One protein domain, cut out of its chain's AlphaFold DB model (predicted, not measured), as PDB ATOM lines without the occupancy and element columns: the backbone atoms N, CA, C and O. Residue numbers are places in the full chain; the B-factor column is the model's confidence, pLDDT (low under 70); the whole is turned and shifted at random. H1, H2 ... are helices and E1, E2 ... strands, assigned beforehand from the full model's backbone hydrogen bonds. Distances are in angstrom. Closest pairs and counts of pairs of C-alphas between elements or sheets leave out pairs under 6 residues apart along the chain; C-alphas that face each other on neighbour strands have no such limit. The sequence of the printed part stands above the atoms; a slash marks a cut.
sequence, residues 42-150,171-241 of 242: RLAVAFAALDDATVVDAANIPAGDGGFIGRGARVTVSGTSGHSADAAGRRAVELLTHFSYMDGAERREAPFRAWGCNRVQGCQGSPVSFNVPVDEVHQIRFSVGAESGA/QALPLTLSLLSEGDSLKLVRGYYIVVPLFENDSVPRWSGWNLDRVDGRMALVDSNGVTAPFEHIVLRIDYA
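AT A GLANCE: This is residues 42 to 150 and 171 to 241 of the 242 residues of an uncharacterized protein of Acidobacteria bacterium (UniProt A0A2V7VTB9). Two strongly twisted antiparallel sheets lie face to face as a sandwich, E1 E8 E11 E2 E5 against E4 E3 E6 E7, and the small hairpin E9 and E10 crosses the other face of the five-stranded sheet. The tip of the long hairpin E3 and E4, residues 102 to 107, sticks out at one end. The 180 printed residues include eleven named strands and one short helix, in the order E1 H1 E2 E3 E4 E5 E6 E7 E8 E9 E10 E11; the class is mostly strand, with under half of the residues in named elements. The whole is compact, with a radius of gyration of the C-alphas of 15.9 A and spans of 50 by 35 by 30 A.

IN THESE COORDINATES: E1, residues 42 to 48, begins at C-alpha 42 (53.997, -37.140, 1.903). H1 is residues 68 to 71 and E2 73 to 81, 23.6 A long. E3, residues 93 to 103, measures 29.8 A; E4, residues 106 to 118, measures 34.9 A and bends by 51 degrees at residue 115. E5 is residues 128 to 132, E6 139 to 146, E7 173 to 178 and E8 191 to 198. E9 is residues 211 to 215 and E10 218 to 222. E11, residues 233 to 240, ends at C-alpha 240 (37.839, -20.070, 16.764).

HOW THE PARTS SIT: The three sheets form a stack of sheets, face to face in turn. In the five-stranded sheet, E1 and E8 are antiparallel neighbours, with N 44 and O 196 2.9 A apart, within hydrogen-bond range. E8 and E11 are antiparallel, with N 193 and O 236 at 2.8 A; so are E11 and E2, with N 76 and O 237 at 2.8 A, and E2 and E5, with N 75 and O 130 at 2.8 A. H1 only grazes this sheet; it is too short for an O i to N i+4 pair, and its one O i to N i+3 pair is within range. In the facing sheet, the hairpin E3 and E4 has N 99 and O 110 at 2.9 A, E3 and E6 have N 96 and O 143 at 2.9 A, and E6 and E7 have N 142 and O 175 at 2.8 A. The strands of these two sheets stand at 35 degrees. Between their edge strands, the closest C-alphas of E1 and E7 are those of Leu 43 and Leu 173, 6.7 A apart, and of E4 and E5 those of Trp 115 and Val 128, 7.3 A. The hairpin E9 and E10, with N 213 and O 220 at 2.9 A, has strands at 79 degrees to those of the five-stranded sheet; the closest C-alphas of E10 and E2 are those of Met 219 and Gly 79, 4.6 A.

THE WHOLE: The two C-alphas farthest apart, those of Gly 104 and Asn 225, are 55.5 A apart. Residues 151 to 170 are not printed, and C-alphas 150 and 171 are 13.2 A apart across the cut. The links E1 to H1, E2 to E3, E7 to E8 and E8 to E9 are long. Mean pLDDT of the printed part is 85.8; it is under 70 at residues 82 to 90, 92, 120 to 121, 125 to 126, 147 to 150 and 171.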
ATOM      1  N   ARG A  42      55.239 -37.890   2.165       82.00
ATOM      2  CA  ARG A  42      53.997 -37.140   1.903       82.00
ATOM      3  C   ARG A  42      53.133 -37.094   3.148       82.00
ATOM      4  O   ARG A  42      53.215 -37.973   3.997       82.00
ATOM      5  N   LEU A  43      52.278 -36.084   3.240       89.88
ATOM      6  CA  LEU A  43      51.160 -36.091   4.175       89.88
ATOM      7  C   LEU A  43      49.901 -36.490   3.420       89.88
ATOM      8  O   LEU A  43      49.640 -35.978   2.332       89.88
ATOM      9  N   ALA A  44      49.116 -37.377   4.016       92.94
ATOM     10  CA  ALA A  44      47.722 -37.551   3.657       92.94
ATOM     11  C   ALA A  44      46.881 -36.867   4.733       92.94
ATOM     12  O   ALA A  44      47.085 -37.102   5.927       92.94
ATOM     13  N   VAL A  45      45.980 -35.981   4.316       95.69
ATOM     14  CA  VAL A  45      45.184 -35.178   5.245       95.69
ATOM     15  C   VAL A  45      43.715 -35.382   4.959       95.69
ATOM     16  O   VAL A  45      43.247 -35.193   3.839       95.69
ATOM     17  N   ALA A  46      42.995 -35.758   5.999       97.12
ATOM     18  CA  ALA A  46      41.563 -35.933   5.964       97.12
ATOM     19  C   ALA A  46      40.871 -34.883   6.830       97.12
ATOM     20  O   ALA A  46      41.507 -34.220   7.652       97.12
ATOM     21  N   PHE A  47      39.564 -34.746   6.653       97.75
ATOM     22  CA  PHE A  47      38.736 -33.786   7.358       97.75
ATOM     23  C   PHE A  47      37.436 -34.420   7.851       97.75
ATOM     24  O   PHE A  47      36.807 -35.203   7.138       97.75
ATOM     25  N   ALA A  48      37.020 -34.028   9.050       97.81
ATOM     26  CA  ALA A  48      35.700 -34.288   9.609       97.81
ATOM     27  C   ALA A  48      35.142 -32.995  10.218       97.81
ATOM     28  O   ALA A  48      35.829 -32.294  10.961       97.81
ATOM     29  N   ALA A  49      33.887 -32.667   9.908       96.31
ATOM     30  CA  ALA A  49      33.272 -31.418  10.362       96.31
ATOM     31  C   ALA A  49      32.915 -31.428  11.859       96.31
ATOM     32  O   ALA A  49      32.906 -30.379  12.499       96.31
ATOM     33  N   LEU A  50      32.610 -32.608  12.402       95.25
ATOM     34  CA  LEU A  50      32.134 -32.832  13.767       95.25
ATOM     35  C   LEU A  50      32.851 -34.047  14.370       95.25
ATOM     36  O   LEU A  50      33.557 -34.772  13.663       95.25
ATOM     37  N   ASP A  51      32.676 -34.252  15.673       91.19
ATOM     38  CA  ASP A  51      32.899 -35.565  16.268       91.19
ATOM     39  C   ASP A  51      31.831 -36.558  15.777       91.19
ATOM     40  O   ASP A  51      30.745 -36.154  15.364       91.19
ATOM     41  N   ASP A  52      32.174 -37.847  15.757       91.75
ATOM     42  CA  ASP A  52      31.331 -38.935  15.235       91.75
ATOM     43  C   ASP A  52      30.890 -38.728  13.770       91.75
ATOM     44  O   ASP A  52      29.738 -38.920  13.382       91.75
ATOM     45  N   ALA A  53      31.821 -38.265  12.931       92.75
ATOM     46  CA  ALA A  53      31.553 -37.952  11.531       92.75
ATOM     47  C   ALA A  53      32.409 -38.784  10.576       92.75
ATOM     48  O   ALA A  53      33.569 -39.109  10.851       92.75
ATOM     49  N   THR A  54      31.846 -39.070   9.401       94.19
ATOM     50  CA  THR A  54      32.590 -39.676   8.297       94.19
ATOM     51  C   THR A  54      33.694 -38.749   7.827       94.19
ATOM     52  O   THR A  54      33.512 -37.537   7.678       94.19
ATOM     53  N   VAL A  55      34.848 -39.351   7.578       96.06
ATOM     54  CA  VAL A  55      36.052 -38.637   7.195       96.06
ATOM     55  C   VAL A  55      36.134 -38.541   5.674       96.06
ATOM     56  O   VAL A  55      35.888 -39.504   4.948       96.06
ATOM     57  N   VAL A  56      36.499 -37.362   5.182       96.69
ATOM     58  CA  VAL A  56      36.693 -37.090   3.752       96.69
ATOM     59  C   VAL A  56      38.108 -36.595   3.493       96.69
ATOM     60  O   VAL A  56      38.796 -36.170   4.413       96.69
ATOM     61  N   ASP A  57      38.553 -36.622   2.241       96.12
ATOM     62  CA  ASP A  57      39.810 -35.969   1.872       96.12
ATOM     63  C   ASP A  57      39.721 -34.457   2.148       96.12
ATOM     64  O   ASP A  57      38.766 -33.805   1.712       96.12
ATOM     65  N   ALA A  58      40.701 -33.891   2.856       95.19
ATOM     66  CA  ALA A  58      40.716 -32.463   3.169       95.19
ATOM     67  C   ALA A  58      40.866 -31.585   1.913       95.19
ATOM     68  O   ALA A  58      40.464 -30.419   1.928       95.19
ATOM     69  N   ALA A  59      41.385 -32.132   0.808       93.19
ATOM     70  CA  ALA A  59      41.436 -31.438  -0.477       93.19
ATOM     71  C   ALA A  59      40.036 -31.175  -1.071       93.19
ATOM     72  O   ALA A  59      39.880 -30.278  -1.898       93.19
ATOM     73  N   ASN A  60      39.008 -31.912  -0.633       93.88
ATOM     74  CA  ASN A  60      37.635 -31.763  -1.125       93.88
ATOM     75  C   ASN A  60      36.827 -30.684  -0.384       93.88
ATOM     76  O   ASN A  60      35.644 -30.496  -0.678       93.88
ATOM     77  N   ILE A  61      37.423 -29.979   0.581       93.12
ATOM     78  CA  ILE A  61      36.741 -28.889   1.283       93.12
ATOM     79  C   ILE A  61      36.528 -27.728   0.292       93.12
ATOM     80  O   ILE A  61      37.499 -27.214  -0.265       93.12
ATOM     81  N   PRO A  62      35.282 -27.276   0.063       88.56
ATOM     82  CA  PRO A  62      34.985 -26.367  -1.044       88.56
ATOM     83  C   PRO A  62      35.458 -24.927  -0.802       88.56
ATOM     84  O   PRO A  62      35.815 -24.224  -1.746       88.56
ATOM     85  N   ALA A  63      35.446 -24.460   0.449       92.00
ATOM     86  CA  ALA A  63      35.759 -23.078   0.799       92.00
ATOM     87  C   ALA A  63      36.330 -22.974   2.217       92.00
ATOM     88  O   ALA A  63      36.028 -23.810   3.065       92.00
ATOM     89  N   GLY A  64      37.146 -21.943   2.461       93.25
ATOM     90  CA  GLY A  64      37.626 -21.594   3.798       93.25
ATOM     91  C   GLY A  64      36.575 -20.843   4.626       93.25
ATOM     92  O   GLY A  64      35.656 -20.229   4.081       93.25
ATOM     93  N   ASP A  65      36.721 -20.870   5.950       94.69
ATOM     94  CA  ASP A  65      35.841 -20.196   6.911       94.69
ATOM     95  C   ASP A  65      36.384 -18.794   7.238       94.69
ATOM     96  O   ASP A  65      37.264 -18.617   8.079       94.69
ATOM     97  N   GLY A  66      35.845 -17.763   6.582       92.44
ATOM     98  CA  GLY A  66      36.275 -16.373   6.785       92.44
ATOM     99  C   GLY A  66      36.133 -15.850   8.224       92.44
ATOM    100  O   GLY A  66      36.714 -14.815   8.553       92.44
ATOM    101  N   GLY A  67      35.417 -16.555   9.110       92.19
ATOM    102  CA  GLY A  67      35.301 -16.188  10.522       92.19
ATOM    103  C   GLY A  67      36.643 -16.164  11.264       92.19
ATOM    104  O   GLY A  67      36.781 -15.440  12.252       92.19
ATOM    105  N   PHE A  68      37.650 -16.885  10.764       93.69
ATOM    106  CA  PHE A  68      38.989 -16.906  11.353       93.69
ATOM    107  C   PHE A  68      39.732 -15.565  11.282       93.69
ATOM    108  O   PHE A  68      40.572 -15.315  12.142       93.69
ATOM    109  N   ILE A  69      39.402 -14.681  10.334       89.62
ATOM    110  CA  ILE A  69      40.066 -13.370  10.190       89.62
ATOM    111  C   ILE A  69      39.849 -12.508  11.441       89.62
ATOM    112  O   ILE A  69      40.765 -11.853  11.922       89.62
ATOM    113  N   GLY A  70      38.631 -12.521  11.988       88.06
ATOM    114  CA  GLY A  70      38.281 -11.707  13.154       88.06
ATOM    115  C   GLY A  70      38.499 -12.398  14.498       88.06
ATOM    116  O   GLY A  70      38.517 -11.727  15.524       88.06
ATOM    117  N   ARG A  71      38.611 -13.731  14.511       90.81
ATOM    118  CA  ARG A  71      38.631 -14.526  15.751       90.81
ATOM    119  C   ARG A  71      39.951 -15.239  16.001       90.81
ATOM    120  O   ARG A  71      40.164 -15.710  17.108       90.81
ATOM    121  N   GLY A  72      40.823 -15.347  15.000       90.75
ATOM    122  CA  GLY A  72      41.985 -16.228  15.060       90.75
ATOM    123  C   GLY A  72      41.591 -17.704  15.166       90.75
ATOM    124  O   GLY A  72      40.410 -18.058  15.266       90.75
ATOM    125  N   ALA A  73      42.592 -18.581  15.133       94.75
ATOM    126  CA  ALA A  73      42.386 -20.017  15.228       94.75
ATOM    127  C   ALA A  73      42.904 -20.555  16.560       94.75
ATOM    128  O   ALA A  73      44.027 -20.281  16.973       94.75
ATOM    129  N   ARG A  74      42.098 -21.375  17.217       95.62
ATOM    130  CA  ARG A  74      42.523 -22.255  18.294       95.62
ATOM    131  C   ARG A  74      42.785 -23.630  17.705       95.62
ATOM    132  O   ARG A  74      41.891 -24.247  17.129       95.62
ATOM    133  N   VAL A  75      44.008 -24.105  17.879       95.00
ATOM    134  CA  VAL A  75      44.445 -25.430  17.450       95.00
ATOM    135  C   VAL A  75      44.538 -26.313  18.681       95.00
ATOM    136  O   VAL A  75      45.184 -25.955  19.669       95.00
ATOM    137  N   THR A  76      43.899 -27.475  18.630       95.31
ATOM    138  CA  THR A  76      43.943 -28.471  19.694       95.31
ATOM    139  C   THR A  76      44.382 -29.816  19.134       95.31
ATOM    140  O   THR A  76      43.754 -30.346  18.225       95.31
ATOM    141  N   VAL A  77      45.418 -30.419  19.712       93.75
ATOM    142  CA  VAL A  77      45.792 -31.811  19.424       93.75
ATOM    143  C   VAL A  77      44.858 -32.726  20.218       93.75
ATOM    144  O   VAL A  77      45.093 -33.007  21.395       93.75
ATOM    145  N   SER A  78      43.749 -33.128  19.596       91.94
ATOM    146  CA  SER A  78      42.627 -33.828  20.246       91.94
ATOM    147  C   SER A  78      42.795 -35.343  20.332       91.94
ATOM    148  O   SER A  78      42.053 -36.005  21.056       91.94
ATOM    149  N   GLY A  79      43.757 -35.896  19.610       87.75
ATOM    150  CA  GLY A  79      44.082 -37.306  19.697       87.75
ATOM    151  C   GLY A  79      45.222 -37.664  18.771       87.75
ATOM    152  O   GLY A  79      45.538 -36.928  17.835       87.75
ATOM    153  N   THR A  80      45.861 -38.782  19.075       85.88
ATOM    154  CA  THR A  80      46.897 -39.379  18.245       85.88
ATOM    155  C   THR A  80      46.765 -40.885  18.324       85.88
ATOM    156  O   THR A  80      46.433 -41.430  19.382       85.88
ATOM    157  N   SER A  81      47.036 -41.561  17.216       76.62
ATOM    158  CA  SER A  81      47.213 -43.007  17.208       76.62
ATOM    159  C   SER A  81      48.660 -43.351  16.880       76.62
ATOM    160  O   SER A  81      49.380 -42.590  16.229       76.62
ATOM    161  N   GLY A  82      49.068 -44.536  17.318       61.59
ATOM    162  CA  GLY A  82      50.282 -45.187  16.863       61.59
ATOM    163  C   GLY A  82      49.940 -46.591  16.390       61.59
ATOM    164  O   GLY A  82      49.179 -47.294  17.056       61.59
ATOM    165  N   HIS A  83      50.518 -47.002  15.266       45.34
ATOM    166  CA  HIS A  83      50.610 -48.407  14.899       45.34
ATOM    167  C   HIS A  83      51.351 -49.120  16.040       45.34
ATOM    168  O   HIS A  83      52.535 -48.874  16.255       45.34
ATOM    169  N   SER A  84      50.638 -49.973  16.778       46.19
ATOM    170  CA  SER A  84      51.130 -50.873  17.831       46.19
ATOM    171  C   SER A  84      50.947 -50.441  19.300       46.19
ATOM    172  O   SER A  84      51.272 -49.333  19.748       46.19
ATOM    173  N   ALA A  85      50.467 -51.413  20.087       53.09
ATOM    174  CA  ALA A  85      50.579 -51.450  21.545       53.09
ATOM    175  C   ALA A  85      52.052 -51.504  22.007       53.09
ATOM    176  O   ALA A  85      52.351 -51.174  23.152       53.09
ATOM    177  N   ASP A  86      52.967 -51.873  21.108       53.97
ATOM    178  CA  ASP A  86      54.407 -51.812  21.318       53.97
ATOM    179  C   ASP A  86      54.926 -50.376  21.150       53.97
ATOM    180  O   ASP A  86      54.916 -49.800  20.058       53.97
ATOM    181  N   ALA A  87      55.414 -49.797  22.247       56.19
ATOM    182  CA  ALA A  87      56.027 -48.473  22.258       56.19
ATOM    183  C   ALA A  87      57.282 -48.388  21.366       56.19
ATOM    184  O   ALA A  87      57.598 -47.301  20.880       56.19
ATOM    185  N   ALA A  88      57.964 -49.513  21.106       55.62
ATOM    186  CA  ALA A  88      59.145 -49.558  20.243       55.62
ATOM    187  C   ALA A  88      58.804 -49.406  18.747       55.62
ATOM    188  O   ALA A  88      59.633 -48.917  17.975       55.62
ATOM    189  N   GLY A  89      57.581 -49.773  18.346       57.50
ATOM    190  CA  GLY A  89      57.099 -49.659  16.966       57.50
ATOM    191  C   GLY A  89      56.664 -48.248  16.561       57.50
ATOM    192  O   GLY A  89      56.629 -47.939  15.371       57.50
ATOM    193  N   ARG A  90      56.385 -47.374  17.536       65.19
ATOM    194  CA  ARG A  90      55.890 -46.009  17.296       65.19
ATOM    195  C   ARG A  90      56.981 -45.123  16.718       65.19
ATOM    196  O   ARG A  90      58.126 -45.179  17.168       65.19
ATOM    197  N   ARG A  91      56.667 -44.281  15.743       72.69
ATOM    198  CA  ARG A  91      57.611 -43.287  15.213       72.69
ATOM    199  C   ARG A  91      57.571 -42.035  16.085       72.69
ATOM    200  O   ARG A  91      56.554 -41.728  16.708       72.69
ATOM    201  N   ALA A  92      58.700 -41.335  16.182       69.38
ATOM    202  CA  ALA A  92      58.691 -40.028  16.819       69.38
ATOM    203  C   ALA A  92      58.029 -39.042  15.858       69.38
ATOM    204  O   ALA A  92      58.463 -38.929  14.710       69.38
ATOM    205  N   VAL A  93      56.973 -38.375  16.319       79.69
ATOM    206  CA  VAL A  93      56.217 -37.402  15.534       79.69
ATOM    207  C   VAL A  93      56.153 -36.089  16.293       79.69
ATOM    208  O   VAL A  93      55.769 -36.051  17.462       79.69
ATOM    209  N   GLU A  94      56.509 -35.007  15.620       86.12
ATOM    210  CA  GLU A  94      56.490 -33.654  16.159       86.12
ATOM    211  C   GLU A  94      55.572 -32.774  15.332       86.12
ATOM    212  O   GLU A  94      55.650 -32.775  14.106       86.12
ATOM    213  N   LEU A  95      54.731 -31.994  16.003       88.81
ATOM    214  CA  LEU A  95      53.959 -30.934  15.378       88.81
ATOM    215  C   LEU A  95      54.655 -29.604  15.654       88.81
ATOM    216  O   LEU A  95      54.718 -29.141  16.798       88.81
ATOM    217  N   LEU A  96      55.151 -28.984  14.592       90.25
ATOM    218  CA  LEU A  96      55.696 -27.638  14.614       90.25
ATOM    219  C   LEU A  96      54.655 -26.687  14.023       90.25
ATOM    220  O   LEU A  96      54.149 -26.924  12.929       90.25
ATOM    221  N   THR A  97      54.346 -25.611  14.731       89.94
ATOM    222  CA  THR A  97      53.510 -24.514  14.233       89.94
ATOM    223  C   THR A  97      54.423 -23.361  13.854       89.94
ATOM    224  O   THR A  97      55.266 -22.966  14.655       89.94
ATOM    225  N   HIS A  98      54.270 -22.809  12.656       89.00
ATOM    226  CA  HIS A  98      55.092 -21.696  12.187       89.00
ATOM    227  C   HIS A  98      54.356 -20.387  12.439       89.00
ATOM    228  O   HIS A  98      53.280 -20.153  11.890       89.00
ATOM    229  N   PHE A  99      54.932 -19.540  13.289       85.56
ATOM    230  CA  PHE A  99      54.397 -18.212  13.565       85.56
ATOM    231  C   PHE A  99      55.048 -17.194  12.640       85.56
ATOM    232  O   PHE A  99      56.272 -17.055  12.627       85.56
ATOM    233  N   SER A 100      54.222 -16.462  11.899       84.19
ATOM    234  CA  SER A 100      54.679 -15.318  11.121       84.19
ATOM    235  C   SER A 100      54.912 -14.110  12.027       84.19
ATOM    236  O   SER A 100      54.064 -13.773  12.853       84.19
ATOM    237  N   TYR A 101      56.031 -13.421  11.833       84.69
ATOM    238  CA  TYR A 101      56.356 -12.167  12.506       84.69
ATOM    239  C   TYR A 101      57.079 -11.209  11.551       84.69
ATOM    240  O   TYR A 101      57.639 -11.625  10.536       84.69
ATOM    241  N   MET A 102      57.047  -9.915  11.867       85.94
ATOM    242  CA  MET A 102      57.791  -8.895  11.125       85.94
ATOM    243  C   MET A 102      59.153  -8.673  11.782       85.94
ATOM    244  O   MET A 102      59.222  -8.371  12.974       85.94
ATOM    245  N   ASP A 103      60.226  -8.804  11.004       87.00
ATOM    246  CA  ASP A 103      61.586  -8.406  11.374       87.00
ATOM    247  C   ASP A 103      61.986  -7.208  10.501       87.00
ATOM    248  O   ASP A 103      62.408  -7.342   9.349       87.00
ATOM    249  N   GLY A 104      61.727  -6.002  11.010       90.50
ATOM    250  CA  GLY A 104      61.800  -4.779  10.212       90.50
ATOM    251  C   GLY A 104      60.740  -4.762   9.105       90.50
ATOM    252  O   GLY A 104      59.545  -4.767   9.390       90.50
ATOM    253  N   ALA A 105      61.180  -4.710   7.845       89.62
ATOM    254  CA  ALA A 105      60.304  -4.731   6.668       89.62
ATOM    255  C   ALA A 105      60.106  -6.141   6.081       89.62
ATOM    256  O   ALA A 105      59.298  -6.316   5.170       89.62
ATOM    257  N   GLU A 106      60.843  -7.138   6.576       89.06
ATOM    258  CA  GLU A 106      60.753  -8.511   6.093       89.06
ATOM    259  C   GLU A 106      59.809  -9.330   6.966       89.06
ATOM    260  O   GLU A 106      59.872  -9.305   8.198       89.06
ATOM    261  N   ARG A 107      58.961 -10.117   6.311       83.00
ATOM    262  CA  ARG A 107      58.158 -11.130   6.980       83.00
ATOM    263  C   ARG A 107      58.992 -12.393   7.168       83.00
ATOM    264  O   ARG A 107      59.582 -12.896   6.212       83.00
ATOM    265  N   ARG A 108      59.021 -12.915   8.391       87.25
ATOM    266  CA  ARG A 108      59.740 -14.138   8.760       87.25
ATOM    267  C   ARG A 108      58.820 -15.118   9.466       87.25
ATOM    268  O   ARG A 108      57.777 -14.741   9.989       87.25
ATOM    269  N   GLU A 109      59.225 -16.380   9.474       84.88
ATOM    270  CA  GLU A 109      58.525 -17.450  10.176       84.88
ATOM    271  C   GLU A 109      59.446 -18.072  11.221       84.88
ATOM    272  O   GLU A 109      60.620 -18.334  10.953       84.88
ATOM    273  N   ALA A 110      58.909 -18.300  12.417       85.06
ATOM    274  CA  ALA A 110      59.592 -19.015  13.485       85.06
ATOM    275  C   ALA A 110      58.823 -20.305  13.813       85.06
ATOM    276  O   ALA A 110      57.643 -20.228  14.179       85.06
ATOM    277  N   PRO A 111      59.458 -21.488  13.717       87.75
ATOM    278  CA  PRO A 111      58.833 -22.728  14.143       87.75
ATOM    279  C   PRO A 111      58.747 -22.781  15.671       87.75
ATOM    280  O   PRO A 111      59.722 -22.541  16.385       87.75
ATOM    281  N   PHE A 112      57.582 -23.160  16.178       86.12
ATOM    282  CA  PHE A 112      57.324 -23.439  17.582       86.12
ATOM    283  C   PHE A 112      56.886 -24.891  17.731       86.12
ATOM    284  O   PHE A 112      55.955 -25.346  17.062       86.12
ATOM    285  N   ARG A 113      57.536 -25.630  18.632       87.00
ATOM    286  CA  ARG A 113      57.183 -27.023  18.911       87.00
ATOM    287  C   ARG A 113      55.894 -27.076  19.721       87.00
ATOM    288  O   ARG A 113      55.909 -26.920  20.937       87.00
ATOM    289  N   ALA A 114      54.785 -27.285  19.024       86.44
ATOM    290  CA  ALA A 114      53.454 -27.241  19.603       86.44
ATOM    291  C   ALA A 114      53.082 -28.534  20.332       86.44
ATOM    292  O   ALA A 114      52.359 -28.503  21.326       86.44
ATOM    293  N   TRP A 115      53.567 -29.670  19.832       89.06
ATOM    294  CA  TRP A 115      53.338 -30.980  20.429       89.06
ATOM    295  C   TRP A 115      54.374 -31.984  19.916       89.06
ATOM    296  O   TRP A 115      54.940 -31.810  18.835       89.06
ATOM    297  N   GLY A 116      54.610 -33.062  20.659       83.62
ATOM    298  CA  GLY A 116      55.407 -34.177  20.166       83.62
ATOM    299  C   GLY A 116      55.124 -35.488  20.881       83.62
ATOM    300  O   GLY A 116      54.700 -35.518  22.038       83.62
ATOM    301  N   CYS A 117      55.408 -36.583  20.192       77.75
ATOM    302  CA  CYS A 117      55.451 -37.923  20.743       77.75
ATOM    303  C   CYS A 117      56.741 -38.593  20.311       77.75
ATOM    304  O   CYS A 117      57.128 -38.502  19.152       77.75
ATOM    305  N   ASN A 118      57.422 -39.248  21.241       73.94
ATOM    306  CA  ASN A 118      58.636 -39.991  20.935       73.94
ATOM    307  C   ASN A 118      58.595 -41.376  21.594       73.94
ATOM    308  O   ASN A 118      57.794 -41.646  22.490       73.94
ATOM    309  N   ARG A 119      59.481 -42.265  21.135       70.06
ATOM    310  CA  ARG A 119      59.568 -43.655  21.620       70.06
ATOM    311  C   ARG A 119      59.904 -43.757  23.107       70.06
ATOM    312  O   ARG A 119      59.468 -44.685  23.773       70.06
ATOM    313  N   VAL A 120      60.706 -42.819  23.611       69.12
ATOM    314  CA  VAL A 120      61.341 -42.915  24.936       69.12
ATOM    315  C   VAL A 120      60.471 -42.319  26.044       69.12
ATOM    316  O   VAL A 120      60.379 -42.869  27.134       69.12
ATOM    317  N   GLN A 121      59.848 -41.178  25.778       67.12
ATOM    318  CA  GLN A 121      59.058 -40.375  26.715       67.12
ATOM    319  C   GLN A 121      57.550 -40.518  26.465       67.12
ATOM    320  O   GLN A 121      56.751 -40.020  27.255       67.12
ATOM    321  N   GLY A 122      57.154 -41.197  25.384       70.69
ATOM    322  CA  GLY A 122      55.766 -41.306  24.971       70.69
ATOM    323  C   GLY A 122      55.242 -40.003  24.369       70.69
ATOM    324  O   GLY A 122      55.997 -39.137  23.922       70.69
ATOM    325  N   CYS A 123      53.920 -39.879  24.322       76.31
ATOM    326  CA  CYS A 123      53.267 -38.695  23.782       76.31
ATOM    327  C   CYS A 123      53.113 -37.626  24.861       76.31
ATOM    328  O   CYS A 123      52.639 -37.924  25.961       76.31
ATOM    329  N   GLN A 124      53.456 -36.378  24.529       72.75
ATOM    330  CA  GLN A 124      53.071 -35.233  25.350       72.75
ATOM    331  C   GLN A 124      51.550 -35.245  25.546       72.75
ATOM    332  O   GLN A 124      50.814 -35.698  24.662       72.75
ATOM    333  N   GLY A 125      51.093 -34.795  26.721       66.81
ATOM    334  CA  GLY A 125      49.691 -34.882  27.135       66.81
ATOM    335  C   GLY A 125      48.718 -34.456  26.032       66.81
ATOM    336  O   GLY A 125      49.002 -33.557  25.250       66.81
ATOM    337  N   SER A 126      47.569 -35.123  25.951       67.62
ATOM    338  CA  SER A 126      46.481 -34.766  25.038       67.62
ATOM    339  C   SER A 126      45.195 -34.632  25.859       67.62
ATOM    340  O   SER A 126      44.931 -35.523  26.675       67.62
ATOM    341  N   PRO A 127      44.419 -33.545  25.684       80.69
ATOM    342  CA  PRO A 127      44.586 -32.517  24.653       80.69
ATOM    343  C   PRO A 127      45.590 -31.402  25.007       80.69
ATOM    344  O   PRO A 127      45.635 -30.932  26.140       80.69
ATOM    345  N   VAL A 128      46.334 -30.911  24.007       88.44
ATOM    346  CA  VAL A 128      47.110 -29.652  24.072       88.44
ATOM    347  C   VAL A 128      46.433 -28.630  23.176       88.44
ATOM    348  O   VAL A 128      46.102 -28.953  22.042       88.44
ATOM    349  N   SER A 129      46.194 -27.420  23.686       92.69
ATOM    350  CA  SER A 129      45.555 -26.327  22.942       92.69
ATOM    351  C   SER A 129      46.430 -25.087  22.930       92.69
ATOM    352  O   SER A 129      46.996 -24.728  23.960       92.69
ATOM    353  N   PHE A 130      46.475 -24.403  21.796       91.94
ATOM    354  CA  PHE A 130      47.169 -23.131  21.634       91.94
ATOM    355  C   PHE A 130      46.457 -22.284  20.579       91.94
ATOM    356  O   PHE A 130      45.751 -22.805  19.713       91.94
ATOM    357  N   ASN A 131      46.636 -20.970  20.660       92.00
ATOM    358  CA  ASN A 131      46.074 -20.041  19.690       92.00
ATOM    359  C   ASN A 131      47.125 -19.717  18.631       92.00
ATOM    360  O   ASN A 131      48.291 -19.484  18.952       92.00
ATOM    361  N   VAL A 132      46.694 -19.692  17.377       88.06
ATOM    362  CA  VAL A 132      47.498 -19.306  16.225       88.06
ATOM    363  C   VAL A 132      46.796 -18.140  15.540       88.06
ATOM    364  O   VAL A 132      45.624 -18.267  15.162       88.06
ATOM    365  N   PRO A 133      47.462 -16.981  15.407       83.06
ATOM    366  CA  PRO A 133      46.898 -15.886  14.643       83.06
ATOM    367  C   PRO A 133      46.784 -16.323  13.183       83.06
ATOM    368  O   PRO A 133      47.738 -16.852  12.614       83.06
ATOM    369  N   VAL A 134      45.616 -16.100  12.584       83.44
ATOM    370  CA  VAL A 134      45.492 -16.153  11.129       83.44
ATOM    371  C   VAL A 134      46.041 -14.835  10.629       83.44
ATOM    372  O   VAL A 134      45.483 -13.774  10.901       83.44
ATOM    373  N   ASP A 135      47.216 -14.917  10.029       72.25
ATOM    374  CA  ASP A 135      47.968 -13.752   9.601       72.25
ATOM    375  C   ASP A 135      47.305 -13.028   8.413       72.25
ATOM    376  O   ASP A 135      46.268 -13.436   7.889       72.25
ATOM    377  N   GLU A 136      47.931 -11.945   7.955       72.31
ATOM    378  CA  GLU A 136      47.473 -11.141   6.810       72.31
ATOM    379  C   GLU A 136      47.459 -11.910   5.475       72.31
ATOM    380  O   GLU A 136      46.822 -11.483   4.513       72.31
ATOM    381  N   VAL A 137      48.160 -13.048   5.406       77.81
ATOM    382  CA  VAL A 137      48.165 -13.963   4.252       77.81
ATOM    383  C   VAL A 137      47.069 -15.027   4.404       77.81
ATOM    384  O   VAL A 137      46.849 -15.836   3.509       77.81
ATOM    385  N   HIS A 138      46.283 -14.957   5.482       86.56
ATOM    386  CA  HIS A 138      45.110 -15.781   5.730       86.56
ATOM    387  C   HIS A 138      45.426 -17.277   5.842       86.56
ATOM    388  O   HIS A 138      44.612 -18.124   5.455       86.56
ATOM    389  N   GLN A 139      46.614 -17.594   6.364       90.19
ATOM    390  CA  GLN A 139      47.147 -18.950   6.427       90.19
ATOM    391  C   GLN A 139      47.574 -19.351   7.837       90.19
ATOM    392  O   GLN A 139      47.881 -18.522   8.690       90.19
ATOM    393  N   ILE A 140      47.607 -20.662   8.057       89.81
ATOM    394  CA  ILE A 140      48.257 -21.305   9.190       89.81
ATOM    395  C   ILE A 140      49.181 -22.380   8.635       89.81
ATOM    396  O   ILE A 140      48.751 -23.247   7.867       89.81
ATOM    397  N   ARG A 141      50.450 -22.334   9.033       90.56
ATOM    398  CA  ARG A 141      51.473 -23.264   8.561       90.56
ATOM    399  C   ARG A 141      51.928 -24.162   9.697       90.56
ATOM    400  O   ARG A 141      52.292 -23.706  10.780       90.56
ATOM    401  N   PHE A 142      51.936 -25.452   9.417       90.44
ATOM    402  CA  PHE A 142      52.469 -26.485  10.280       90.44
ATOM    403  C   PHE A 142      53.568 -27.240   9.545       90.44
ATOM    404  O   PHE A 142      53.618 -27.274   8.313       90.44
ATOM    405  N   SER A 143      54.421 -27.911  10.300       89.19
ATOM    406  CA  SER A 143      55.190 -29.020   9.768       89.19
ATOM    407  C   SER A 143      55.156 -30.201  10.722       89.19
ATOM    408  O   SER A 143      55.151 -30.045  11.944       89.19
ATOM    409  N   VAL A 144      55.088 -31.394  10.142       87.06
ATOM    410  CA  VAL A 144      55.107 -32.650  10.884       87.06
ATOM    411  C   VAL A 144      56.494 -33.254  10.747       87.06
ATOM    412  O   VAL A 144      56.866 -33.739   9.679       87.06
ATOM    413  N   GLY A 145      57.281 -33.180  11.814       81.06
ATOM    414  CA  GLY A 145      58.553 -33.885  11.908       81.06
ATOM    415  C   GLY A 145      58.289 -35.361  12.159       81.06
ATOM    416  O   GLY A 145      57.525 -35.688  13.061       81.06
ATOM    417  N   ALA A 146      58.899 -36.245  11.375       70.38
ATOM    418  CA  ALA A 146      58.862 -37.672  11.645       70.38
ATOM    419  C   ALA A 146      60.268 -38.269  11.569       70.38
ATOM    420  O   ALA A 146      60.913 -38.216  10.515       70.38
ATOM    421  N   GLU A 147      60.745 -38.845  12.675       66.38
ATOM    422  CA  GLU A 147      62.019 -39.562  12.674       66.38
ATOM    423  C   GLU A 147      61.859 -40.854  11.866       66.38
ATOM    424  O   GLU A 147      61.096 -41.758  12.222       66.38
ATOM    425  N   SER A 148      62.591 -40.942  10.754       52.25
ATOM    426  CA  SER A 148      62.824 -42.228  10.104       52.25
ATOM    427  C   SER A 148      63.624 -43.077  11.082       52.25
ATOM    428  O   SER A 148      64.637 -42.613  11.592       52.25
ATOM    429  N   GLY A 149      63.170 -44.295  11.371       46.19
ATOM    430  CA  GLY A 149      63.731 -45.187  12.391       46.19
ATOM    431  C   GLY A 149      65.166 -45.682  12.162       46.19
ATOM    432  O   GLY A 149      65.488 -46.769  12.634       46.19
ATOM    433  N   ALA A 150      66.022 -44.934  11.467       37.50
ATOM    434  CA  ALA A 150      67.455 -45.166  11.460       37.50
ATOM    435  C   ALA A 150      68.042 -44.679  12.792       37.50
ATOM    436  O   ALA A 150      67.942 -43.512  13.157       37.50
ATOM    437  N   GLN A 171      63.328 -34.090   7.952       66.69
ATOM    438  CA  GLN A 171      62.445 -33.843   6.813       66.69
ATOM    439  C   GLN A 171      61.023 -33.610   7.334       66.69
ATOM    440  O   GLN A 171      60.180 -34.508   7.322       66.69
ATOM    441  N   ALA A 172      60.787 -32.418   7.875       77.88
ATOM    442  CA  ALA A 172      59.504 -31.998   8.385       77.88
ATOM    443  C   ALA A 172      58.576 -31.789   7.192       77.88
ATOM    444  O   ALA A 172      58.892 -31.043   6.263       77.88
ATOM    445  N   LEU A 173      57.440 -32.475   7.203       86.44
ATOM    446  CA  LEU A 173      56.494 -32.445   6.102       86.44
ATOM    447  C   LEU A 173      55.588 -31.223   6.266       86.44
ATOM    448  O   LEU A 173      54.905 -31.129   7.289       86.44
ATOM    449  N   PRO A 174      55.598 -30.266   5.324       89.38
ATOM    450  CA  PRO A 174      54.827 -29.043   5.464       89.38
ATOM    451  C   PRO A 174      53.331 -29.312   5.277       89.38
ATOM    452  O   PRO A 174      52.922 -30.093   4.420       89.38
ATOM    453  N   LEU A 175      52.516 -28.610   6.058       90.94
ATOM    454  CA  LEU A 175      51.062 -28.590   5.966       90.94
ATOM    455  C   LEU A 175      50.600 -27.138   6.064       90.94
ATOM    456  O   LEU A 175      50.853 -26.477   7.066       90.94
ATOM    457  N   THR A 176      49.912 -26.638   5.042       92.38
ATOM    458  CA  THR A 176      49.373 -25.270   5.043       92.38
ATOM    459  C   THR A 176      47.853 -25.315   4.976       92.38
ATOM    460  O   THR A 176      47.297 -25.931   4.066       92.38
ATOM    461  N   LEU A 177      47.192 -24.658   5.930       92.62
ATOM    462  CA  LEU A 177      45.753 -24.400   5.916       92.62
ATOM    463  C   LEU A 177      45.527 -22.934   5.527       92.62
ATOM    464  O   LEU A 177      46.102 -22.049   6.154       92.62
ATOM    465  N   SER A 178      44.700 -22.664   4.521       92.81
ATOM    466  CA  SER A 178      44.466 -21.326   3.965       92.81
ATOM    467  C   SER A 178      42.981 -21.012   3.823       92.81
ATOM    468  O   SER A 178      42.178 -21.877   3.459       92.81
ATOM    469  N   LEU A 179      42.593 -19.757   4.058       91.50
ATOM    470  CA  LEU A 179      41.255 -19.281   3.683       91.50
ATOM    471  C   LEU A 179      41.109 -19.150   2.160       91.50
ATOM    472  O   LEU A 179      40.018 -19.337   1.613       91.50
ATOM    473  N   LEU A 180      42.212 -18.869   1.464       89.12
ATOM    474  CA  LEU A 180      42.260 -18.664   0.019       89.12
ATOM    475  C   LEU A 180      42.573 -19.977  -0.715       89.12
ATOM    476  O   LEU A 180      42.952 -20.984  -0.120       89.12
ATOM    477  N   SER A 181      42.289 -20.046  -2.018       79.12
ATOM    478  CA  SER A 181      42.688 -21.193  -2.854       79.12
ATOM    479  C   SER A 181      44.082 -20.921  -3.391       79.12
ATOM    480  O   SER A 181      44.214 -20.254  -4.414       79.12
ATOM    481  N   GLU A 182      45.110 -21.407  -2.705       77.81
ATOM    482  CA  GLU A 182      46.498 -21.200  -3.118       77.81
ATOM    483  C   GLU A 182      47.212 -22.537  -3.288       77.81
ATOM    484  O   GLU A 182      47.413 -23.246  -2.308       77.81
ATOM    485  N   GLY A 183      47.605 -22.867  -4.523       79.94
ATOM    486  CA  GLY A 183      48.455 -24.022  -4.837       79.94
ATOM    487  C   GLY A 183      48.095 -25.296  -4.061       79.94
ATOM    488  O   GLY A 183      46.961 -25.761  -4.129       79.94
ATOM    489  N   ASP A 184      49.069 -25.805  -3.301       81.19
ATOM    490  CA  ASP A 184      48.987 -27.041  -2.509       81.19
ATOM    491  C   ASP A 184      48.419 -26.839  -1.083       81.19
ATOM    492  O   ASP A 184      48.588 -27.695  -0.211       81.19
ATOM    493  N   SER A 185      47.781 -25.698  -0.794       87.56
ATOM    494  CA  SER A 185      47.170 -25.445   0.520       87.56
ATOM    495  C   SER A 185      45.798 -26.109   0.663       87.56
ATOM    496  O   SER A 185      44.985 -26.142  -0.262       87.56
ATOM    497  N   LEU A 186      45.517 -26.609   1.866       93.12
ATOM    498  CA  LEU A 186      44.195 -27.108   2.235       93.12
ATOM    499  C   LEU A 186      43.332 -25.961   2.742       93.12
ATOM    500  O   LEU A 186      43.839 -24.973   3.272       93.12
ATOM    501  N   LYS A 187      42.012 -26.095   2.646       95.81
ATOM    502  CA  LYS A 187      41.113 -25.076   3.192       95.81
ATOM    503  C   LYS A 187      41.173 -25.039   4.703       95.81
ATOM    504  O   LYS A 187      41.106 -26.088   5.334       95.81
ATOM    505  N   LEU A 188      41.246 -23.835   5.260       95.69
ATOM    506  CA  LEU A 188      41.110 -23.559   6.684       95.69
ATOM    507  C   LEU A 188      39.627 -23.386   7.032       95.69
ATOM    508  O   LEU A 188      39.008 -22.380   6.685       95.69
ATOM    509  N   VAL A 189      39.064 -24.374   7.718       96.75
ATOM    510  CA  VAL A 189      37.693 -24.399   8.237       96.75
ATOM    511  C   VAL A 189      37.697 -24.959   9.656       96.75
ATOM    512  O   VAL A 189      38.660 -25.590  10.091       96.75
ATOM    513  N   ARG A 190      36.618 -24.722  10.402       97.12
ATOM    514  CA  ARG A 190      36.437 -25.367  11.706       97.12
ATOM    515  C   ARG A 190      36.154 -26.853  11.535       97.12
ATOM    516  O   ARG A 190      35.436 -27.241  10.617       97.12
ATOM    517  N   GLY A 191      36.682 -27.658  12.447       97.25
ATOM    518  CA  GLY A 191      36.497 -29.105  12.449       97.25
ATOM    519  C   GLY A 191      37.772 -29.831  12.849       97.25
ATOM    520  O   GLY A 191      38.602 -29.299  13.589       97.25
ATOM    521  N   TYR A 192      37.921 -31.051  12.355       97.75
ATOM    522  CA  TYR A 192      39.008 -31.955  12.687       97.75
ATOM    523  C   TYR A 192      39.800 -32.297  11.432       97.75
ATOM    524  O   TYR A 192      39.247 -32.829  10.473       97.75
ATOM    525  N   TYR A 193      41.099 -32.026  11.458       97.31
ATOM    526  CA  TYR A 193      42.051 -32.444  10.439       97.31
ATOM    527  C   TYR A 193      42.799 -33.664  10.945       97.31
ATOM    528  O   TYR A 193      43.408 -33.627  12.015       97.31
ATOM    529  N   ILE A 194      42.760 -34.738  10.170       96.06
ATOM    530  CA  ILE A 194      43.463 -35.973  10.479       96.06
ATOM    531  C   ILE A 194      44.690 -36.041   9.584       96.06
ATOM    532  O   ILE A 194      44.570 -36.180   8.370       96.06
ATOM    533  N   VAL A 195      45.865 -35.908  10.187       94.38
ATOM    534  CA  VAL A 195      47.145 -35.834   9.487       94.38
ATOM    535  C   VAL A 195      47.860 -37.170   9.614       94.38
ATOM    536  O   VAL A 195      48.191 -37.601  10.720       94.38
ATOM    537  N   VAL A 196      48.105 -37.813   8.475       91.88
ATOM    538  CA  VAL A 196      48.788 -39.103   8.365       91.88
ATOM    539  C   VAL A 196      50.127 -38.883   7.661       91.88
ATOM    540  O   VAL A 196      50.137 -38.592   6.459       91.88
ATOM    541  N   PRO A 197      51.265 -38.993   8.368       88.00
ATOM    542  CA  PRO A 197      52.565 -39.018   7.717       88.00
ATOM    543  C   PRO A 197      52.731 -40.328   6.941       88.00
ATOM    544  O   PRO A 197      52.645 -41.410   7.514       88.00
ATOM    545  N   LEU A 198      52.966 -40.219   5.634       85.94
ATOM    546  CA  LEU A 198      53.220 -41.343   4.737       85.94
ATOM    547  C   LEU A 198      54.710 -41.449   4.433       85.94
ATOM    548  O   LEU A 198      55.361 -40.480   4.017       85.94
ATOM    549  N   PHE A 199      55.230 -42.654   4.603       77.25
ATOM    550  CA  PHE A 199      56.619 -43.001   4.378       77.25
ATOM    551  C   PHE A 199      56.740 -43.907   3.154       77.25
ATOM    552  O   PHE A 199      55.779 -44.164   2.430       77.25
ATOM    553  N   GLU A 200      57.958 -44.362   2.887       72.69
ATOM    554  CA  GLU A 200      58.226 -45.239   1.760       72.69
ATOM    555  C   GLU A 200      57.389 -46.522   1.866       72.69
ATOM    556  O   GLU A 200      57.437 -47.224   2.875       72.69
ATOM    557  N   ASN A 201      56.637 -46.818   0.802       77.31
ATOM    558  CA  ASN A 201      55.677 -47.924   0.685       77.31
ATOM    559  C   ASN A 201      54.344 -47.756   1.437       77.31
ATOM    560  O   ASN A 201      53.484 -48.629   1.306       77.31
ATOM    561  N   ASP A 202      54.120 -46.648   2.151       82.50
ATOM    562  CA  ASP A 202      52.811 -46.387   2.749       82.50
ATOM    563  C   ASP A 202      51.804 -45.980   1.661       82.50
ATOM    564  O   ASP A 202      52.053 -45.106   0.824       82.50
ATOM    565  N   SER A 203      50.628 -46.607   1.674       85.25
ATOM    566  CA  SER A 203      49.515 -46.220   0.809       85.25
ATOM    567  C   SER A 203      48.670 -45.130   1.462       85.25
ATOM    568  O   SER A 203      48.388 -45.207   2.658       85.25
ATOM    569  N   VAL A 204      48.173 -44.181   0.662       89.19
ATOM    570  CA  VAL A 204      47.169 -43.206   1.117       89.19
ATOM    571  C   VAL A 204      45.956 -43.954   1.694       89.19
ATOM    572  O   VAL A 204      45.403 -44.819   1.003       89.19
ATOM    573  N   PRO A 205      45.521 -43.651   2.932       90.75
ATOM    574  CA  PRO A 205      44.349 -44.285   3.516       90.75
ATOM    575  C   PRO A 205      43.090 -44.024   2.689       90.75
ATOM    576  O   PRO A 205      42.863 -42.930   2.176       90.75
ATOM    577  N   ARG A 206      42.218 -45.030   2.593       93.88
ATOM    578  CA  ARG A 206      40.890 -44.860   1.991       93.88
ATOM    579  C   ARG A 206      39.951 -44.211   3.003       93.88
ATOM    580  O   ARG A 206      39.375 -44.912   3.829       93.88
ATOM    581  N   TRP A 207      39.792 -42.890   2.930       94.94
ATOM    582  CA  TRP A 207      39.023 -42.105   3.908       94.94
ATOM    583  C   TRP A 207      37.582 -42.572   4.109       94.94
ATOM    584  O   TRP A 207      37.117 -42.614   5.238       94.94
ATOM    585  N   SER A 208      36.919 -43.035   3.047       93.81
ATOM    586  CA  SER A 208      35.534 -43.520   3.102       93.81
ATOM    587  C   SER A 208      35.314 -44.738   4.009       93.81
ATOM    588  O   SER A 208      34.170 -45.098   4.258       93.81
ATOM    589  N   GLY A 209      36.381 -45.421   4.434       94.12
ATOM    590  CA  GLY A 209      36.309 -46.547   5.366       94.12
ATOM    591  C   GLY A 209      36.425 -46.152   6.839       94.12
ATOM    592  O   GLY A 209      36.393 -47.040   7.684       94.12
ATOM    593  N   TRP A 210      36.589 -44.861   7.141       96.38
ATOM    594  CA  TRP A 210      36.883 -44.375   8.486       96.38
ATOM    595  C   TRP A 210      35.879 -43.313   8.938       96.38
ATOM    596  O   TRP A 210      35.514 -42.404   8.185       96.38
ATOM    597  N   ASN A 211      35.497 -43.396  10.205       96.81
ATOM    598  CA  ASN A 211      34.806 -42.344  10.936       96.81
ATOM    599  C   ASN A 211      35.735 -41.796  12.019       96.81
ATOM    600  O   ASN A 211      36.651 -42.480  12.476       96.81
ATOM    601  N   LEU A 212      35.512 -40.549  12.416       96.62
ATOM    602  CA  LEU A 212      36.216 -39.939  13.529       96.62
ATOM    603  C   LEU A 212      35.371 -40.083  14.794       96.62
ATOM    604  O   LEU A 212      34.321 -39.459  14.876       96.62
ATOM    605  N   ASP A 213      35.852 -40.814  15.791       94.88
ATOM    606  CA  ASP A 213      35.121 -41.057  17.040       94.88
ATOM    607  C   ASP A 213      36.021 -40.846  18.269       94.88
ATOM    608  O   ASP A 213      37.241 -40.665  18.157       94.88
ATOM    609  N   ARG A 214      35.428 -40.812  19.463       92.25
ATOM    610  CA  ARG A 214      36.126 -40.672  20.735       92.25
ATOM    611  C   ARG A 214      36.369 -42.036  21.375       92.25
ATOM    612  O   ARG A 214      35.468 -42.638  21.947       92.25
ATOM    613  N   VAL A 215      37.631 -42.445  21.408       88.75
ATOM    614  CA  VAL A 215      38.099 -43.673  22.060       88.75
ATOM    615  C   VAL A 215      38.976 -43.290  23.251       88.75
ATOM    616  O   VAL A 215      39.907 -42.496  23.114       88.75
ATOM    617  N   ASP A 216      38.652 -43.791  24.445       86.44
ATOM    618  CA  ASP A 216      39.385 -43.507  25.692       86.44
ATOM    619  C   ASP A 216      39.606 -42.002  25.964       86.44
ATOM    620  O   ASP A 216      40.654 -41.559  26.441       86.44
ATOM    621  N   GLY A 217      38.606 -41.182  25.625       85.69
ATOM    622  CA  GLY A 217      38.647 -39.731  25.820       85.69
ATOM    623  C   GLY A 217      39.469 -38.956  24.782       85.69
ATOM    624  O   GLY A 217      39.613 -37.740  24.926       85.69
ATOM    625  N   ARG A 218      39.980 -39.616  23.736       89.00
ATOM    626  CA  ARG A 218      40.749 -39.006  22.640       89.00
ATOM    627  C   ARG A 218      40.064 -39.239  21.303       89.00
ATOM    628  O   ARG A 218      39.384 -40.240  21.123       89.00
ATOM    629  N   MET A 219      40.256 -38.325  20.359       93.06
ATOM    630  CA  MET A 219      39.739 -38.509  19.002       93.06
ATOM    631  C   MET A 219      40.608 -39.510  18.232       93.06
ATOM    632  O   MET A 219      41.836 -39.392  18.248       93.06
ATOM    633  N   ALA A 220      39.987 -40.462  17.549       92.19
ATOM    634  CA  ALA A 220      40.661 -41.482  16.760       92.19
ATOM    635  C   ALA A 220      39.839 -41.846  15.520       92.19
ATOM    636  O   ALA A 220      38.615 -41.723  15.507       92.19
ATOM    637  N   LEU A 221      40.516 -42.311  14.472       94.00
ATOM    638  CA  LEU A 221      39.845 -42.949  13.343       94.00
ATOM    639  C   LEU A 221      39.397 -44.361  13.724       94.00
ATOM    640  O   LEU A 221      40.224 -45.139  14.197       94.00
ATOM    641  N   VAL A 222      38.139 -44.699  13.462       93.88
ATOM    642  CA  VAL A 222      37.555 -46.033  13.672       93.88
ATOM    643  C   VAL A 222      36.855 -46.518  12.405       93.88
ATOM    644  O   VAL A 222      36.319 -45.715  11.638       93.88
ATOM    645  N   ASP A 223      36.903 -47.821  12.141       94.56
ATOM    646  CA  ASP A 223      36.155 -48.432  11.040       94.56
ATOM    647  C   ASP A 223      34.672 -48.649  11.414       94.56
ATOM    648  O   ASP A 223      34.223 -48.315  12.512       94.56
ATOM    649  N   SER A 224      33.890 -49.246  10.511       94.06
ATOM    650  CA  SER A 224      32.472 -49.558  10.760       94.06
ATOM    651  C   SER A 224      32.228 -50.559  11.897       94.06
ATOM    652  O   SER A 224      31.090 -50.711  12.333       94.06
ATOM    653  N   ASN A 225      33.263 -51.270  12.346       94.44
ATOM    654  CA  ASN A 225      33.205 -52.230  13.446       94.44
ATOM    655  C   ASN A 225      33.724 -51.625  14.765       94.44
ATOM    656  O   ASN A 225      33.822 -52.345  15.759       94.44
ATOM    657  N   GLY A 226      34.081 -50.335  14.780       90.56
ATOM    658  CA  GLY A 226      34.670 -49.657  15.937       90.56
ATOM    659  C   GLY A 226      36.150 -49.981  16.158       90.56
ATOM    660  O   GLY A 226      36.689 -49.701  17.228       90.56
ATOM    661  N   VAL A 227      36.827 -50.586  15.177       91.06
ATOM    662  CA  VAL A 227      38.257 -50.896  15.267       91.06
ATOM    663  C   VAL A 227      39.059 -49.653  14.908       91.06
ATOM    664  O   VAL A 227      38.917 -49.097  13.818       91.06
ATOM    665  N   THR A 228      39.935 -49.227  15.818       90.88
ATOM    666  CA  THR A 228      40.813 -48.075  15.602       90.88
ATOM    667  C   THR A 228      41.749 -48.297  14.418       90.88
ATOM    668  O   THR A 228      42.308 -49.383  14.237       90.88
ATOM    669  N   ALA A 229      41.967 -47.241  13.634       89.88
ATOM    670  CA  ALA A 229      42.849 -47.269  12.484       89.88
ATOM    671  C   ALA A 229      44.250 -47.763  12.867       89.88
ATOM    672  O   ALA A 229      44.853 -47.248  13.814       89.88
ATOM    673  N   PRO A 230      44.800 -48.730  12.113       84.94
ATOM    674  CA  PRO A 230      46.069 -49.334  12.467       84.94
ATOM    675  C   PRO A 230      47.253 -48.419  12.156       84.94
ATOM    676  O   PRO A 230      48.345 -48.717  12.605       84.94
ATOM    677  N   PHE A 231      47.098 -47.343  11.387       84.88
ATOM    678  CA  PHE A 231      48.196 -46.449  11.009       84.88
ATOM    679  C   PHE A 231      48.313 -45.239  11.943       84.88
ATOM    680  O   PHE A 231      47.347 -44.842  12.600       84.88
ATOM    681  N   GLU A 232      49.508 -44.649  11.981       86.19
ATOM    682  CA  GLU A 232      49.815 -43.466  12.789       86.19
ATOM    683  C   GLU A 232      49.103 -42.228  12.239       86.19
ATOM    684  O   GLU A 232      49.186 -41.930  11.047       86.19
ATOM    685  N   HIS A 233      48.414 -41.492  13.107       89.44
ATOM    686  CA  HIS A 233      47.786 -40.230  12.734       89.44
ATOM    687  C   HIS A 233      47.730 -39.243  13.899       89.44
ATOM    688  O   HIS A 233      47.716 -39.624  15.071       89.44
ATOM    689  N   ILE A 234      47.657 -37.958  13.558       92.25
ATOM    690  CA  ILE A 234      47.395 -36.862  14.492       92.25
ATOM    691  C   ILE A 234      46.032 -36.264  14.161       92.25
ATOM    692  O   ILE A 234      45.760 -35.956  13.003       92.25
ATOM    693  N   VAL A 235      45.195 -36.054  15.175       94.50
ATOM    694  CA  VAL A 235      43.924 -35.338  15.041       94.50
ATOM    695  C   VAL A 235      44.081 -33.919  15.581       94.50
ATOM    696  O   VAL A 235      44.234 -33.706  16.788       94.50
ATOM    697  N   LEU A 236      44.014 -32.944  14.679       96.06
ATOM    698  CA  LEU A 236      44.012 -31.517  14.984       96.06
ATOM    699  C   LEU A 236      42.578 -30.995  14.934       96.06
ATOM    700  O   LEU A 236      41.972 -30.955  13.868       96.06
ATOM    701  N   ARG A 237      42.035 -30.552  16.064       96.69
ATOM    702  CA  ARG A 237      40.812 -29.751  16.081       96.69
ATOM    703  C   ARG A 237      41.170 -28.289  15.854       96.69
ATOM    704  O   ARG A 237      41.983 -27.732  16.588       96.69
ATOM    705  N   ILE A 238      40.525 -27.675  14.873       96.94
ATOM    706  CA  ILE A 238      40.612 -26.248  14.584       96.94
ATOM    707  C   ILE A 238      39.264 -25.618  14.928       96.94
ATOM    708  O   ILE A 238      38.220 -26.027  14.417       96.94
ATOM    709  N   ASP A 239      39.286 -24.625  15.808       97.19
ATOM    710  CA  ASP A 239      38.116 -23.846  16.214       97.19
ATOM    711  C   ASP A 239      38.486 -22.361  16.290       97.19
ATOM    712  O   ASP A 239      39.654 -22.004  16.148       97.19
ATOM    713  N   TYR A 240      37.523 -21.476  16.521       96.44
ATOM    714  CA  TYR A 240      37.839 -20.070  16.764       96.44
ATOM    715  C   TYR A 240      38.597 -19.896  18.083       96.44
ATOM    716  O   TYR A 240      38.317 -20.593  19.066       96.44
ATOM    717  N   ALA A 241      39.537 -18.948  18.127       92.31
ATOM    718  CA  ALA A 241      40.073 -18.525  19.413       92.31
ATOM    719  C   ALA A 241      38.991 -17.754  20.192       92.31
ATOM    720  O   ALA A 241      38.197 -17.006  19.619       92.31
TER     721      ALA A 241